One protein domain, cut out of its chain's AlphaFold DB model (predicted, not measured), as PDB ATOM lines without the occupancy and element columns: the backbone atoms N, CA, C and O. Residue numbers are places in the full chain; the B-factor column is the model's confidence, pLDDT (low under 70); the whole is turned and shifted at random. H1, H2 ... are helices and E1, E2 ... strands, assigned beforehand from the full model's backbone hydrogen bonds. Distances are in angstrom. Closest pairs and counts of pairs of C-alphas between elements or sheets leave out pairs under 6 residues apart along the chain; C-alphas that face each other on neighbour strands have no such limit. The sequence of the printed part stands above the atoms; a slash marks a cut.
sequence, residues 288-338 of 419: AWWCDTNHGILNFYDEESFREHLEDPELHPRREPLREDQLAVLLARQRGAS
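Overview. This is residues 288 to 338 of the 419 residues of an uncharacterized protein of Ustilaginoidea virens (UniProt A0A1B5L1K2). A small hairpin of two short strands, E1 and E2, has helix H1 covering one face and running along it, while H2 packs on H1 at a steep slant. A long loop, residues 312 to 323, joins the two helices, and the short E3 comes back to E1. The 51 printed residues hold two named helices and three named strands, in the order E1, E2, H1, H2, E3; the sheet runs E2, E1, E3, with E2 and E1 antiparallel, and the class is mixed, helices and strands. The whole is compact, with a radius of gyration of the C-alphas of 10.2 A and spans of 28 by 24 by 15 A.

Arrangement. E1, residues 288 to 291, and E2, residues 298 to 300, form an antiparallel hairpin at 145 degrees; N 289 and O 300 are 2.8 A apart and N 298 and O 291 2.9 A, within hydrogen-bond range. H1, residues 303 to 311, is on the sheet over E2 and E1, at a height over the sheet of 9.5 A. On the local plane its line and that of E1 stand at 0 degrees, along the strands; the closest C-alphas of E1 and H1, those of Trp 289 and Phe 306, are 6.5 A apart. H2, residues 324 to 333, touches H1 at a steep tilt of 55 degrees, opposite ways; their closest C-alphas, of Glu 303 and Leu 331, are 7.2 A apart. H2 only grazes the sheet, with its residues 330 to 333. E3, residues 335 to 337, meets E1 only at a point, where C-alphas 289 and 335 face each other at 4.2 A; E3 and E2 are apart. In H1 and H2 every O i to N i+4 pair is within hydrogen-bond range.

Along the chain. E1 begins at C-alpha 288, (7.967, 50.129, 40.304), and is 10.0 A long; E2 is 6.8 A. H1 is 12.3 A and H2 14.2 A. E3, 7.3 A, ends at C-alpha 337, (2.924, 53.713, 39.194).

Size, cuts and confidence. The C-alphas farthest apart, of Glu 320 and Ser 338, are 28.1 A apart. The printed part has no cut, and the link from H1 to H2 is long. Residues 301 to 302 and 336 to 338 have pLDDT under 70.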
ATOM      1  N   ALA A 288       7.484  51.494  40.169       71.38
ATOM      2  CA  ALA A 288       7.967  50.129  40.304       71.38
ATOM      3  C   ALA A 288       8.026  49.473  38.932       71.38
ATOM      4  O   ALA A 288       7.199  49.750  38.052       71.38
ATOM      5  N   TRP A 289       9.004  48.599  38.766       82.81
ATOM      6  CA  TRP A 289       8.936  47.575  37.747       82.81
ATOM      7  C   TRP A 289       8.067  46.429  38.237       82.81
ATOM      8  O   TRP A 289       7.966  46.194  39.439       82.81
ATOM      9  N   TRP A 290       7.420  45.731  37.317       81.88
ATOM     10  CA  TRP A 290       6.583  44.594  37.666       81.88
ATOM     11  C   TRP A 290       6.800  43.448  36.692       81.88
ATOM     12  O   TRP A 290       6.986  43.663  35.499       81.88
ATOM     13  N   CYS A 291       6.759  42.219  37.196       84.06
ATOM     14  CA  CYS A 291       6.768  41.023  36.367       84.06
ATOM     15  C   CYS A 291       5.541  40.172  36.691       84.06
ATOM     16  O   CYS A 291       5.281  39.861  37.852       84.06
ATOM     17  N   ASP A 292       4.805  39.783  35.657       84.94
ATOM     18  CA  ASP A 292       3.669  38.855  35.703       84.94
ATOM     19  C   ASP A 292       3.936  37.570  34.898       84.94
ATOM     20  O   ASP A 292       3.029  36.791  34.600       84.94
ATOM     21  N   THR A 293       5.184  37.355  34.481       79.00
ATOM     22  CA  THR A 293       5.539  36.263  33.576       79.00
ATOM     23  C   THR A 293       5.795  34.989  34.373       79.00
ATOM     24  O   THR A 293       6.741  34.916  35.138       79.00
ATOM     25  N   ASN A 294       4.973  33.956  34.173       72.38
ATOM     26  CA  ASN A 294       5.083  32.635  34.822       72.38
ATOM     27  C   ASN A 294       4.954  32.610  36.360       72.38
ATOM     28  O   ASN A 294       5.103  31.549  36.966       72.38
ATOM     29  N   HIS A 295       4.593  33.728  36.984       81.81
ATOM     30  CA  HIS A 295       4.255  33.841  38.401       81.81
ATOM     31  C   HIS A 295       3.225  34.969  38.607       81.81
ATOM     32  O   HIS A 295       2.863  35.671  37.664       81.81
ATOM     33  N   GLY A 296       2.713  35.136  39.831       77.81
ATOM     34  CA  GLY A 296       1.869  36.292  40.169       77.81
ATOM     35  C   GLY A 296       2.615  37.623  39.998       77.81
ATOM     36  O   GLY A 296       3.829  37.624  39.825       77.81
ATOM     37  N   ILE A 297       1.911  38.757  40.065       81.12
ATOM     38  CA  ILE A 297       2.547  40.077  39.923       81.12
ATOM     39  C   ILE A 297       3.553  40.286  41.061       81.12
ATOM     40  O   ILE A 297       3.168  40.383  42.227       81.12
ATOM     41  N   LEU A 298       4.834  40.374  40.708       79.38
ATOM     42  CA  LEU A 298       5.918  40.778  41.599       79.38
ATOM     43  C   LEU A 298       6.320  42.212  41.263       79.38
ATOM     44  O   LEU A 298       6.480  42.533  40.088       79.38
ATOM     45  N   ASN A 299       6.480  43.055  42.284       76.25
ATOM     46  CA  ASN A 299       6.907  44.445  42.132       76.25
ATOM     47  C   ASN A 299       8.359  44.612  42.582       76.25
ATOM     48  O   ASN A 299       8.775  44.031  43.582       76.25
ATOM     49  N   PHE A 300       9.090  45.456  41.867       74.44
ATOM     50  CA  PHE A 300      10.499  45.755  42.077       74.44
ATOM     51  C   PHE A 300      10.677  47.267  42.119       74.44
ATOM     52  O   PHE A 300      10.156  47.995  41.271       74.44
ATOM     53  N   TYR A 301      11.396  47.749  43.124       65.69
ATOM     54  CA  TYR A 301      11.501  49.176  43.431       65.69
ATOM     55  C   TYR A 301      12.782  49.820  42.892       65.69
ATOM     56  O   TYR A 301      12.956  51.031  43.014       65.69
ATOM     57  N   ASP A 302      13.629  49.023  42.250       67.31
ATOM     58  CA  ASP A 302      14.861  49.413  41.588       67.31
ATOM     59  C   ASP A 302      15.064  48.579  40.311       67.31
ATOM     60  O   ASP A 302      14.574  47.455  40.174       67.31
ATOM     61  N   GLU A 303      15.758  49.174  39.340       74.56
ATOM     62  CA  GLU A 303      15.965  48.574  38.018       74.56
ATOM     63  C   GLU A 303      16.891  47.353  38.074       74.56
ATOM     64  O   GLU A 303      16.761  46.444  37.261       74.56
ATOM     65  N   GLU A 304      17.832  47.343  39.023       76.56
ATOM     66  CA  GLU A 304      18.826  46.284  39.187       76.56
ATOM     67  C   GLU A 304      18.178  44.993  39.678       76.56
ATOM     68  O   GLU A 304      18.269  43.985  38.988       76.56
ATOM     69  N   SER A 305      17.390  45.052  40.749       76.44
ATOM     70  CA  SER A 305      16.624  43.912  41.261       76.44
ATOM     71  C   SER A 305      15.631  43.376  40.232       76.44
ATOM     72  O   SER A 305      15.400  42.171  40.149       76.44
ATOM     73  N   PHE A 306      15.032  44.251  39.416       84.00
ATOM     74  CA  PHE A 306      14.159  43.805  38.332       84.00
ATOM     75  C   PHE A 306      14.933  43.109  37.208       84.00
ATOM     76  O   PHE A 306      14.471  42.102  36.675       84.00
ATOM     77  N   ARG A 307      16.115  43.625  36.853       85.38
ATOM     78  CA  ARG A 307      17.011  43.000  35.875       85.38
ATOM     79  C   ARG A 307      17.461  41.623  36.351       85.38
ATOM     80  O   ARG A 307      17.279  40.660  35.617       85.38
ATOM     81  N   GLU A 308      17.953  41.528  37.584       85.81
ATOM     82  CA  GLU A 308      18.360  40.266  38.208       85.81
ATOM     83  C   GLU A 308      17.207  39.255  38.217       85.81
ATOM     84  O   GLU A 308      17.382  38.099  37.841       85.81
ATOM     85  N   HIS A 309      15.995  39.708  38.548       87.44
ATOM     86  CA  HIS A 309      14.801  38.872  38.490       87.44
ATOM     87  C   HIS A 309      14.487  38.346  37.079       87.44
ATOM     88  O   HIS A 309      14.092  37.191  36.931       87.44
ATOM     89  N   LEU A 310      14.615  39.183  36.043       85.38
ATOM     90  CA  LEU A 310      14.356  38.785  34.654       85.38
ATOM     91  C   LEU A 310      15.399  37.793  34.121       85.38
ATOM     92  O   LEU A 310      15.088  37.030  33.201       85.38
ATOM     93  N   GLU A 311      16.613  37.836  34.667       85.00
ATOM     94  CA  GLU A 311      17.738  36.972  34.304       85.00
ATOM     95  C   GLU A 311      17.751  35.643  35.075       85.00
ATOM     96  O   GLU A 311      18.427  34.712  34.638       85.00
ATOM     97  N   ASP A 312      16.981  35.519  36.165       82.88
ATOM     98  CA  ASP A 312      16.896  34.305  36.981       82.88
ATOM     99  C   ASP A 312      16.206  33.142  36.222       82.88
ATOM    100  O   ASP A 312      14.984  33.171  35.993       82.88
ATOM    101  N   PRO A 313      16.951  32.077  35.855       78.56
ATOM    102  CA  PRO A 313      16.405  30.941  35.116       78.56
ATOM    103  C   PRO A 313      15.431  30.088  35.937       78.56
ATOM    104  O   PRO A 313      14.582  29.418  35.353       78.56
ATOM    105  N   GLU A 314      15.530  30.092  37.269       82.00
ATOM    106  CA  GLU A 314      14.652  29.312  38.151       82.00
ATOM    107  C   GLU A 314      13.264  29.958  38.261       82.00
ATOM    108  O   GLU A 314      12.248  29.263  38.357       82.00
ATOM    109  N   LEU A 315      13.205  31.293  38.193       80.00
ATOM    110  CA  LEU A 315      11.956  32.062  38.212       80.00
ATOM    111  C   LEU A 315      11.296  32.139  36.828       80.00
ATOM    112  O   LEU A 315      10.066  32.190  36.734       80.00
ATOM    113  N   HIS A 316      12.094  32.067  35.754       81.94
ATOM    114  CA  HIS A 316      11.632  32.074  34.360       81.94
ATOM    115  C   HIS A 316      12.044  30.815  33.567       81.94
ATOM    116  O   HIS A 316      12.589  30.929  32.468       81.94
ATOM    117  N   PRO A 317      11.696  29.589  34.013       73.12
ATOM    118  CA  PRO A 317      12.271  28.335  33.496       73.12
ATOM    119  C   PRO A 317      11.883  27.986  32.053       73.12
ATOM    120  O   PRO A 317      12.455  27.086  31.441       73.12
ATOM    121  N   ARG A 318      10.876  28.663  31.493       70.94
ATOM    122  CA  ARG A 318      10.400  28.465  30.110       70.94
ATOM    123  C   ARG A 318      10.846  29.567  29.157       70.94
ATOM    124  O   ARG A 318      10.388  29.608  28.016       70.94
ATOM    125  N   ARG A 319      11.671  30.491  29.637       71.00
ATOM    126  CA  ARG A 319      12.106  31.656  28.889       71.00
ATOM    127  C   ARG A 319      13.532  31.434  28.408       71.00
ATOM    128  O   ARG A 319      14.391  31.025  29.180       71.00
ATOM    129  N   GLU A 320      13.784  31.707  27.133       76.38
ATOM    130  CA  GLU A 320      15.165  31.812  26.661       76.38
ATOM    131  C   GLU A 320      15.856  33.010  27.336       76.38
ATOM    132  O   GLU A 320      15.182  34.012  27.606       76.38
ATOM    133  N   PRO A 321      17.177  32.937  27.587       78.12
ATOM    134  CA  PRO A 321      17.938  34.065  28.104       78.12
ATOM    135  C   PRO A 321      17.679  35.320  27.272       78.12
ATOM    136  O   PRO A 321      17.728  35.288  26.038       78.12
ATOM    137  N   LEU A 322      17.371  36.421  27.951       81.50
ATOM    138  CA  LEU A 322      17.055  37.668  27.275       81.50
ATOM    139  C   LEU A 322      18.293  38.231  26.588       81.50
ATOM    140  O   LEU A 322      19.376  38.283  27.162       81.50
ATOM    141  N   ARG A 323      18.111  38.705  25.357       83.44
ATOM    142  CA  ARG A 323      19.106  39.566  24.719       83.44
ATOM    143  C   ARG A 323      18.998  40.990  25.261       83.44
ATOM    144  O   ARG A 323      17.915  41.424  25.655       83.44
ATOM    145  N   GLU A 324      20.092  41.739  25.186       82.50
ATOM    146  CA  GLU A 324      20.188  43.113  25.700       82.50
ATOM    147  C   GLU A 324      19.095  44.051  25.150       82.50
ATOM    148  O   GLU A 324      18.523  44.864  25.873       82.50
ATOM    149  N   ASP A 325      18.736  43.897  23.869       81.38
ATOM    150  CA  ASP A 325      17.662  44.657  23.223       81.38
ATOM    151  C   ASP A 325      16.285  44.337  23.819       81.38
ATOM    152  O   ASP A 325      15.450  45.223  24.007       81.38
ATOM    153  N   GLN A 326      16.045  43.068  24.152       82.06
ATOM    154  CA  GLN A 326      14.798  42.614  24.762       82.06
ATOM    155  C   GLN A 326      14.704  43.055  26.222       82.06
ATOM    156  O   GLN A 326      13.633  43.479  26.661       82.06
ATOM    157  N   LEU A 327      15.823  43.002  26.947       83.44
ATOM    158  CA  LEU A 327      15.924  43.493  28.314       83.44
ATOM    159  C   LEU A 327      15.608  44.991  28.371       83.44
ATOM    160  O   LEU A 327      14.713  45.393  29.109       83.44
ATOM    161  N   ALA A 328      16.232  45.804  27.514       80.75
ATOM    162  CA  ALA A 328      15.966  47.241  27.441       80.75
ATOM    163  C   ALA A 328      14.478  47.559  27.183       80.75
ATOM    164  O   ALA A 328      13.910  48.467  27.795       80.75
ATOM    165  N   VAL A 329      13.813  46.787  26.315       83.56
ATOM    166  CA  VAL A 329      12.374  46.944  26.045       83.56
ATOM    167  C   VAL A 329      11.525  46.624  27.278       83.56
ATOM    168  O   VAL A 329      10.544  47.323  27.531       83.56
ATOM    169  N   LEU A 330      11.879  45.599  28.052       82.62
ATOM    170  CA  LEU A 330      11.140  45.219  29.259       82.62
ATOM    171  C   LEU A 330      11.363  46.213  30.391       82.62
ATOM    172  O   LEU A 330      10.386  46.666  30.979       82.62
ATOM    173  N   LEU A 331      12.608  46.640  30.616       79.69
ATOM    174  CA  LEU A 331      12.937  47.704  31.566       79.69
ATOM    175  C   LEU A 331      12.160  48.995  31.253       79.69
ATOM    176  O   LEU A 331      11.737  49.704  32.166       79.69
ATOM    177  N   ALA A 332      11.918  49.291  29.973       76.69
ATOM    178  CA  ALA A 332      11.143  50.458  29.564       76.69
ATOM    179  C   ALA A 332       9.617  50.267  29.673       76.69
ATOM    180  O   ALA A 332       8.907  51.218  30.006       76.69
ATOM    181  N   ARG A 333       9.094  49.074  29.354       77.50
ATOM    182  CA  ARG A 333       7.642  48.819  29.246       77.50
ATOM    183  C   ARG A 333       6.999  48.300  30.525       77.50
ATOM    184  O   ARG A 333       5.856  48.646  30.801       77.50
ATOM    185  N   GLN A 334       7.702  47.476  31.293       80.38
ATOM    186  CA  GLN A 334       7.195  46.849  32.514       80.38
ATOM    187  C   GLN A 334       7.502  47.711  33.737       80.38
ATOM    188  O   GLN A 334       8.030  47.245  34.738       80.38
ATOM    189  N   ARG A 335       7.172  49.002  33.632       75.75
ATOM    190  CA  ARG A 335       7.299  49.983  34.707       75.75
ATOM    191  C   ARG A 335       6.013  50.785  34.826       75.75
ATOM    192  O   ARG A 335       5.486  51.260  33.824       75.75
ATOM    193  N   GLY A 336       5.514  50.954  36.044       67.06
ATOM    194  CA  GLY A 336       4.243  51.622  36.318       67.06
ATOM    195  C   GLY A 336       4.255  52.409  37.622       67.06
ATOM    196  O   GLY A 336       5.237  52.392  38.365       67.06
ATOM    197  N   ALA A 337       3.162  53.128  37.881       62.12
ATOM    198  CA  ALA A 337       2.924  53.713  39.194       62.12
ATOM    199  C   ALA A 337       2.686  52.586  40.209       62.12
ATOM    200  O   ALA A 337       1.917  51.664  39.938       62.12
ATOM    201  N   SER A 338       3.354  52.663  41.353       67.75
ATOM    202  CA  SER A 338       3.179  51.758  42.489       67.75
ATOM    203  C   SER A 338       2.760  52.557  43.715       67.75
ATOM    204  O   SER A 338       2.795  53.785  43.706       67.75
TER     205      SER A 338